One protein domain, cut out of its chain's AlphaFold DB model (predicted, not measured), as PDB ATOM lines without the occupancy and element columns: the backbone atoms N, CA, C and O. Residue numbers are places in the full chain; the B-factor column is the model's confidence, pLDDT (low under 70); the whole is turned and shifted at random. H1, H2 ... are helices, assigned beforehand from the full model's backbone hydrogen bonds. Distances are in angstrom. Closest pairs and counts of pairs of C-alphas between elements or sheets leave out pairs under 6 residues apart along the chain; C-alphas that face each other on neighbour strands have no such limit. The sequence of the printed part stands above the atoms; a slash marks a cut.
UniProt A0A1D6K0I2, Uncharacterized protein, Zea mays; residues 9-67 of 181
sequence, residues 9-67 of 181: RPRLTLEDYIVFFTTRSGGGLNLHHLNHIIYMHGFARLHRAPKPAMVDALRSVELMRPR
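AT A GLANCE: This is residues 9 to 67 of the 181 residues of an uncharacterized protein of Zea mays (UniProt A0A1D6K0I2). Two short helices, H2 and H3, lie side by side and run the same way, and a third, H1, is set crosswise beside them, its line about perpendicular to that of H2. The cluster is loosely joined at H1, which comes close to H2 and near H3 without clearly touching either. You are reading 59 printed residues with three named helices, H1, H2 and H3 in chain order, and no named strand; the class is all helix. The whole is compact, with a radius of gyration of the C-alphas of 10.3 A and spans of 30 by 26 by 20 A.

HOW THE PARTS SIT: Start at H2, residues 31 to 40, which touches H3, residues 51 to 60. Their closest C-alphas are those of Leu 31 and Lys 51, 6.0 A apart. The two helices run the same way at a shallow tilt of 26 degrees. Now look at H1, residues 14 to 23, which is close to H2 but not clearly touching it: their closest C-alphas, those of Tyr 17 and Ile 37, are 7.8 A apart. The lines of H1 and H2 stand at 90 degrees, about perpendicular. H1 and H3 are near each other, with 6 pairs of C-alphas within 10 A. In H1, H2 and H3 every O i to N i+4 pair is within hydrogen-bond range.

IN THESE COORDINATES: Find C-alpha 31 at (-39.095, -29.119, 1.568); from there H2 runs 14.2 A to C-alpha 40. H3 runs 14.7 A from C-alpha 51 to C-alpha 60 at (-36.256, -15.888, -9.478). H1 begins at C-alpha 14, at (-34.544, -16.606, 11.340), and is 14.2 A long.

THE WHOLE: The two C-alphas farthest apart are those of Arg 48 and Arg 67, 30.6 A. The printed part has no cut, and both links between helices are short. The mean pLDDT of the printed part is 90.3; residues 9 and 67 are under 70.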
ATOM      1  N   ARG A   9     -42.116 -30.780  14.131       67.70
ATOM      2  CA  ARG A   9     -41.707 -30.420  12.775       67.70
ATOM      3  C   ARG A   9     -40.591 -29.381  12.860       67.70
ATOM      4  O   ARG A   9     -40.797 -28.360  13.518       67.70
ATOM      5  N   PRO A  10     -39.455 -29.582  12.169       75.22
ATOM      6  CA  PRO A  10     -38.400 -28.582  12.123       75.22
ATOM      7  C   PRO A  10     -38.993 -27.266  11.605       75.22
ATOM      8  O   PRO A  10     -39.599 -27.204  10.525       75.22
ATOM      9  N   ARG A  11     -38.923 -26.246  12.463       86.51
ATOM     10  CA  ARG A  11     -39.407 -24.895  12.188       86.51
ATOM     11  C   ARG A  11     -38.295 -24.129  11.491       86.51
ATOM     12  O   ARG A  11     -37.132 -24.282  11.842       86.51
ATOM     13  N   LEU A  12     -38.672 -23.297  10.526       91.62
ATOM     14  CA  LEU A  12     -37.735 -22.370   9.908       91.62
ATOM     15  C   LEU A  12     -37.291 -21.354  10.969       91.62
ATOM     16  O   LEU A  12     -38.137 -20.652  11.526       91.62
ATOM     17  N   THR A  13     -35.993 -21.285  11.244       91.48
ATOM     18  CA  THR A  13     -35.423 -20.251  12.114       91.48
ATOM     19  C   THR A  13     -35.122 -18.980  11.316       91.48
ATOM     20  O   THR A  13     -35.088 -18.985  10.079       91.48
ATOM     21  N   LEU A  14     -34.918 -17.855  12.007       89.79
ATOM     22  CA  LEU A  14     -34.544 -16.606  11.340       89.79
ATOM     23  C   LEU A  14     -33.147 -16.724  10.714       89.79
ATOM     24  O   LEU A  14     -32.911 -16.209   9.623       89.79
ATOM     25  N   GLU A  15     -32.246 -17.441  11.378       90.55
ATOM     26  CA  GLU A  15     -30.879 -17.717  10.946       90.55
ATOM     27  C   GLU A  15     -30.877 -18.509   9.635       90.55
ATOM     28  O   GLU A  15     -30.219 -18.111   8.672       90.55
ATOM     29  N   ASP A  16     -31.692 -19.564   9.559       92.09
ATOM     30  CA  ASP A  16     -31.895 -20.369   8.353       92.09
ATOM     31  C   ASP A  16     -32.364 -19.503   7.179       92.09
ATOM     32  O   ASP A  16     -31.865 -19.615   6.052       92.09
ATOM     33  N   TYR A  17     -33.320 -18.609   7.443       92.93
ATOM     34  CA  TYR A  17     -33.835 -17.697   6.433       92.93
ATOM     35  C   TYR A  17     -32.786 -16.668   5.991       92.93
ATOM     36  O   TYR A  17     -32.659 -16.419   4.794       92.93
ATOM     37  N   ILE A  18     -31.988 -16.111   6.908       91.29
ATOM     38  CA  ILE A  18     -30.892 -15.183   6.585       91.29
ATOM     39  C   ILE A  18     -29.839 -15.872   5.705       91.29
ATOM     40  O   ILE A  18     -29.426 -15.308   4.690       91.29
ATOM     41  N   VAL A  19     -29.430 -17.095   6.049       92.06
ATOM     42  CA  VAL A  19     -28.463 -17.874   5.257       92.06
ATOM     43  C   VAL A  19     -29.022 -18.191   3.871       92.06
ATOM     44  O   VAL A  19     -28.312 -18.104   2.864       92.06
ATOM     45  N   PHE A  20     -30.307 -18.529   3.776       93.86
ATOM     46  CA  PHE A  20     -30.952 -18.730   2.485       93.86
ATOM     47  C   PHE A  20     -31.041 -17.438   1.671       93.86
ATOM     48  O   PHE A  20     -30.756 -17.450   0.472       93.86
ATOM     49  N   PHE A  21     -31.398 -16.327   2.316       92.45
ATOM     50  CA  PHE A  21     -31.542 -15.015   1.698       92.45
ATOM     51  C   PHE A  21     -30.244 -14.572   1.009       92.45
ATOM     52  O   PHE A  21     -30.296 -14.072  -0.117       92.45
ATOM     53  N   THR A  22     -29.095 -14.810   1.649       90.81
ATOM     54  CA  THR A  22     -27.767 -14.451   1.129       90.81
ATOM     55  C   THR A  22     -27.220 -15.458   0.118       90.81
ATOM     56  O   THR A  22     -26.713 -15.052  -0.924       90.81
ATOM     57  N   THR A  23     -27.322 -16.765   0.381       92.19
ATOM     58  CA  THR A  23     -26.661 -17.789  -0.455       92.19
ATOM     59  C   THR A  23     -27.515 -18.307  -1.607       92.19
ATOM     60  O   THR A  23     -26.977 -18.829  -2.580       92.19
ATOM     61  N   ARG A  24     -28.850 -18.263  -1.483       91.27
ATOM     62  CA  ARG A  24     -29.813 -18.898  -2.407       91.27
ATOM     63  C   ARG A  24     -29.495 -20.370  -2.732       91.27
ATOM     64  O   ARG A  24     -29.890 -20.898  -3.778       91.27
ATOM     65  N   SER A  25     -28.764 -21.050  -1.849       88.82
ATOM     66  CA  SER A  25     -28.279 -22.418  -2.069       88.82
ATOM     67  C   SER A  25     -29.341 -23.469  -1.733       88.82
ATOM     68  O   SER A  25     -29.337 -24.561  -2.298       88.82
ATOM     69  N   GLY A  26     -30.262 -23.147  -0.815       87.42
ATOM     70  CA  GLY A  26     -31.200 -24.114  -0.237       87.42
ATOM     71  C   GLY A  26     -30.512 -25.223   0.575       87.42
ATOM     72  O   GLY A  26     -31.154 -26.229   0.898       87.42
ATOM     73  N   GLY A  27     -29.214 -25.084   0.874       90.58
ATOM     74  CA  GLY A  27     -28.477 -25.979   1.766       90.58
ATOM     75  C   GLY A  27     -29.088 -25.961   3.168       90.58
ATOM     76  O   GLY A  27     -29.593 -24.933   3.602       90.58
ATOM     77  N   GLY A  28     -29.139 -27.113   3.841       88.02
ATOM     78  CA  GLY A  28     -29.739 -27.245   5.182       88.02
ATOM     79  C   GLY A  28     -31.275 -27.189   5.237       88.02
ATOM     80  O   GLY A  28     -31.878 -27.794   6.117       88.02
ATOM     81  N   LEU A  29     -31.941 -26.561   4.262       93.26
ATOM     82  CA  LEU A  29     -33.401 -26.451   4.251       93.26
ATOM     83  C   LEU A  29     -34.085 -27.707   3.703       93.26
ATOM     84  O   LEU A  29     -33.722 -28.234   2.647       93.26
ATOM     85  N   ASN A  30     -35.127 -28.172   4.386       92.27
ATOM     86  CA  ASN A  30     -36.000 -29.235   3.888       92.27
ATOM     87  C   ASN A  30     -37.144 -28.658   3.017       92.27
ATOM     88  O   ASN A  30     -37.314 -27.443   2.893       92.27
ATOM     89  N   LEU A  31     -37.951 -29.530   2.401       92.35
ATOM     90  CA  LEU A  31     -39.095 -29.119   1.568       92.35
ATOM     91  C   LEU A  31     -40.140 -28.297   2.339       92.35
ATOM     92  O   LEU A  31     -40.814 -27.453   1.753       92.35
ATOM     93  N   HIS A  32     -40.286 -28.543   3.641       91.94
ATOM     94  CA  HIS A  32     -41.206 -27.801   4.496       91.94
ATOM     95  C   HIS A  32     -40.712 -26.364   4.719       91.94
ATOM     96  O   HIS A  32     -41.488 -25.429   4.548       91.94
ATOM     97  N   HIS A  33     -39.417 -26.175   4.992       94.18
ATOM     98  CA  HIS A  33     -38.783 -24.861   5.131       94.18
ATOM     99  C   HIS A  33     -38.933 -24.033   3.853       94.18
ATOM    100  O   HIS A  33     -39.371 -22.890   3.909       94.18
ATOM    101  N   LEU A  34     -38.647 -24.624   2.688       94.40
ATOM    102  CA  LEU A  34     -38.792 -23.925   1.407       94.40
ATOM    103  C   LEU A  34     -40.250 -23.548   1.124       94.40
ATOM    104  O   LEU A  34     -40.514 -22.444   0.664       94.40
ATOM    105  N   ASN A  35     -41.202 -24.431   1.439       93.88
ATOM    106  CA  ASN A  35     -42.627 -24.114   1.319       93.88
ATOM    107  C   ASN A  35     -43.057 -22.991   2.263       93.88
ATOM    108  O   ASN A  35     -43.904 -22.184   1.895       93.88
ATOM    109  N   HIS A  36     -42.483 -22.934   3.464       93.26
ATOM    110  CA  HIS A  36     -42.749 -21.849   4.395       93.26
ATOM    111  C   HIS A  36     -42.228 -20.518   3.850       93.26
ATOM    112  O   HIS A  36     -42.969 -19.546   3.856       93.26
ATOM    113  N   ILE A  37     -41.016 -20.490   3.286       94.31
ATOM    114  CA  ILE A  37     -40.462 -19.295   2.629       94.31
ATOM    115  C   ILE A  37     -41.360 -18.841   1.477       94.31
ATOM    116  O   ILE A  37     -41.760 -17.685   1.435       94.31
ATOM    117  N   ILE A  38     -41.738 -19.756   0.584       93.48
ATOM    118  CA  ILE A  38     -42.674 -19.488  -0.520       93.48
ATOM    119  C   ILE A  38     -43.962 -18.835   0.006       93.48
ATOM    120  O   ILE A  38     -44.377 -17.794  -0.497       93.48
ATOM    121  N   TYR A  39     -44.544 -19.402   1.062       92.68
ATOM    122  CA  TYR A  39     -45.773 -18.893   1.663       92.68
ATOM    123  C   TYR A  39     -45.599 -17.529   2.351       92.68
ATOM    124  O   TYR A  39     -46.457 -16.665   2.199       92.68
ATOM    125  N   MET A  40     -44.475 -17.286   3.038       91.88
ATOM    126  CA  MET A  40     -44.157 -15.978   3.639       91.88
ATOM    127  C   MET A  40     -44.083 -14.848   2.604       91.88
ATOM    128  O   MET A  40     -44.301 -13.691   2.949       91.88
ATOM    129  N   HIS A  41     -43.779 -15.172   1.344       92.05
ATOM    130  CA  HIS A  41     -43.759 -14.217   0.234       92.05
ATOM    131  C   HIS A  41     -45.077 -14.163  -0.554       92.05
ATOM    132  O   HIS A  41     -45.117 -13.563  -1.622       92.05
ATOM    133  N   GLY A  42     -46.154 -14.757  -0.030       91.26
ATOM    134  CA  GLY A  42     -47.499 -14.662  -0.605       91.26
ATOM    135  C   GLY A  42     -47.813 -15.694  -1.689       91.26
ATOM    136  O   GLY A  42     -48.843 -15.585  -2.353       91.26
ATOM    137  N   PHE A  43     -46.961 -16.703  -1.870       92.36
ATOM    138  CA  PHE A  43     -47.139 -17.704  -2.917       92.36
ATOM    139  C   PHE A  43     -47.759 -19.003  -2.408       92.36
ATOM    140  O   PHE A  43     -47.579 -19.419  -1.259       92.36
ATOM    141  N   ALA A  44     -48.452 -19.705  -3.306       91.10
ATOM    142  CA  ALA A  44     -49.050 -20.993  -2.997       91.10
ATOM    143  C   ALA A  44     -47.983 -22.057  -2.685       91.10
ATOM    144  O   ALA A  44     -46.964 -22.189  -3.367       91.10
ATOM    145  N   ARG A  45     -48.251 -22.881  -1.665       91.84
ATOM    146  CA  ARG A  45     -47.364 -23.985  -1.268       91.84
ATOM    147  C   ARG A  45     -47.246 -25.023  -2.388       91.84
ATOM    148  O   ARG A  45     -48.234 -25.519  -2.927       91.84
ATOM    149  N   LEU A  46     -46.018 -25.427  -2.681       90.80
ATOM    150  CA  LEU A  46     -45.678 -26.416  -3.694       90.80
ATOM    151  C   LEU A  46     -45.555 -27.811  -3.062       90.80
ATOM    152  O   LEU A  46     -44.477 -28.263  -2.678       90.80
ATOM    153  N   HIS A  47     -46.675 -28.530  -2.972       87.25
ATOM    154  CA  HIS A  47     -46.724 -29.858  -2.338       87.25
ATOM    155  C   HIS A  47     -46.078 -30.989  -3.156       87.25
ATOM    156  O   HIS A  47     -45.732 -32.029  -2.603       87.25
ATOM    157  N   ARG A  48     -45.940 -30.817  -4.477       88.93
ATOM    158  CA  ARG A  48     -45.446 -31.853  -5.410       88.93
ATOM    159  C   ARG A  48     -44.190 -31.431  -6.174       88.93
ATOM    160  O   ARG A  48     -43.806 -32.095  -7.134       88.93
ATOM    161  N   ALA A  49     -43.574 -30.314  -5.789       91.31
ATOM    162  CA  ALA A  49     -42.356 -29.847  -6.433       91.31
ATOM    163  C   ALA A  49     -41.122 -30.495  -5.790       91.31
ATOM    164  O   ALA A  49     -41.036 -30.563  -4.561       91.31
ATOM    165  N   PRO A  50     -40.146 -30.958  -6.589       94.04
ATOM    166  CA  PRO A  50     -38.878 -31.412  -6.046       94.04
ATOM    167  C   PRO A  50     -38.089 -30.217  -5.492       94.04
ATOM    168  O   PRO A  50     -38.169 -29.107  -6.020       94.04
ATOM    169  N   LYS A  51     -37.265 -30.467  -4.466       93.23
ATOM    170  CA  LYS A  51     -36.411 -29.456  -3.816       93.23
ATOM    171  C   LYS A  51     -35.672 -28.534  -4.803       93.23
ATOM    172  O   LYS A  51     -35.790 -27.323  -4.633       93.23
ATOM    173  N   PRO A  52     -34.952 -29.037  -5.831       93.90
ATOM    174  CA  PRO A  52     -34.250 -28.166  -6.776       93.90
ATOM    175  C   PRO A  52     -35.180 -27.187  -7.500       93.90
ATOM    176  O   PRO A  52     -34.847 -26.014  -7.600       93.90
ATOM    177  N   ALA A  53     -36.376 -27.621  -7.912       93.21
ATOM    178  CA  ALA A  53     -37.330 -26.741  -8.587       93.21
ATOM    179  C   ALA A  53     -37.852 -25.631  -7.661       93.21
ATOM    180  O   ALA A  53     -38.046 -24.506  -8.106       93.21
ATOM    181  N   MET A  54     -38.049 -25.925  -6.371       94.39
ATOM    182  CA  MET A  54     -38.446 -24.914  -5.385       94.39
ATOM    183  C   MET A  54     -37.340 -23.884  -5.149       94.39
ATOM    184  O   MET A  54     -37.615 -22.691  -5.082       94.39
ATOM    185  N   VAL A  55     -36.089 -24.342  -5.029       94.97
ATOM    186  CA  VAL A  55     -34.933 -23.452  -4.850       94.97
ATOM    187  C   VAL A  55     -34.738 -22.578  -6.087       94.97
ATOM    188  O   VAL A  55     -34.542 -21.376  -5.945       94.97
ATOM    189  N   ASP A  56     -34.844 -23.146  -7.288       93.35
ATOM    190  CA  ASP A  56     -34.761 -22.390  -8.541       93.35
ATOM    191  C   ASP A  56     -35.859 -21.332  -8.649       93.35
ATOM    192  O   ASP A  56     -35.587 -20.194  -9.026       93.35
ATOM    193  N   ALA A  57     -37.083 -21.661  -8.248       91.29
ATOM    194  CA  ALA A  57     -38.181 -20.706  -8.257       91.29
ATOM    195  C   ALA A  57     -37.989 -19.586  -7.217       91.29
ATOM    196  O   ALA A  57     -38.215 -18.413  -7.501       91.29
ATOM    197  N   LEU A  58     -37.471 -19.917  -6.032       93.57
ATOM    198  CA  LEU A  58     -37.095 -18.917  -5.032       93.57
ATOM    199  C   LEU A  58     -35.892 -18.061  -5.458       93.57
ATOM    200  O   LEU A  58     -35.733 -16.962  -4.939       93.57
ATOM    201  N   ARG A  59     -35.040 -18.513  -6.387       92.05
ATOM    202  CA  ARG A  59     -33.965 -17.682  -6.968       92.05
ATOM    203  C   ARG A  59     -34.504 -16.599  -7.893       92.05
ATOM    204  O   ARG A  59     -33.921 -15.523  -7.938       92.05
ATOM    205  N   SER A  60     -35.599 -16.869  -8.601       89.82
ATOM    206  CA  SER A  60     -36.256 -15.888  -9.478       89.82
ATOM    207  C   SER A  60     -37.154 -14.890  -8.745       89.82
ATOM    208  O   SER A  60     -37.618 -13.935  -9.356       89.82
ATOM    209  N   VAL A  61     -37.413 -15.111  -7.458       90.37
ATOM    210  CA  VAL A  61     -38.275 -14.260  -6.637       90.37
ATOM    211  C   VAL A  61     -37.442 -13.258  -5.840       90.37
ATOM    212  O   VAL A  61     -36.433 -13.607  -5.205       90.37
ATOM    213  N   GLU A  62     -37.917 -12.014  -5.805       90.21
ATOM    214  CA  GLU A  62     -37.459 -11.020  -4.842       90.21
ATOM    215  C   GLU A  62     -37.974 -11.385  -3.445       90.21
ATOM    216  O   GLU A  62     -39.165 -11.322  -3.153       90.21
ATOM    217  N   LEU A  63     -37.063 -11.817  -2.573       90.89
ATOM    218  CA  LEU A  63     -37.407 -12.157  -1.197       90.89
ATOM    219  C   LEU A  63     -37.389 -10.889  -0.344       90.89
ATOM    220  O   LEU A  63     -36.494 -10.053  -0.464       90.89
ATOM    221  N   MET A  64     -38.333 -10.795   0.586       87.98
ATOM    222  CA  MET A  64     -38.341  -9.770   1.628       87.98
ATOM    223  C   MET A  64     -37.085  -9.869   2.498       87.98
ATOM    224  O   MET A  64     -36.750 -10.932   3.024       87.98
ATOM    225  N   ARG A  65     -36.395  -8.748   2.709       85.85
ATOM    226  CA  ARG A  65     -35.228  -8.711   3.599       85.85
ATOM    227  C   ARG A  65     -35.644  -9.065   5.036       85.85
ATOM    228  O   ARG A  65     -36.529  -8.407   5.571       85.85
ATOM    229  N   PRO A  66     -34.981 -10.036   5.698       80.60
ATOM    230  CA  PRO A  66     -35.291 -10.397   7.085       80.60
ATOM    231  C   PRO A  66     -35.093  -9.252   8.081       80.60
ATOM    232  O   PRO A  66     -35.697  -9.237   9.152       80.60
ATOM    233  N   ARG A  67     -34.208  -8.299   7.765       69.28
ATOM    234  CA  ARG A  67     -33.912  -7.195   8.674       69.28
ATOM    235  C   ARG A  67     -35.065  -6.197   8.647       69.28
ATOM    236  O   ARG A  67     -35.177  -5.415   7.710       69.28
TER     237      ARG A  67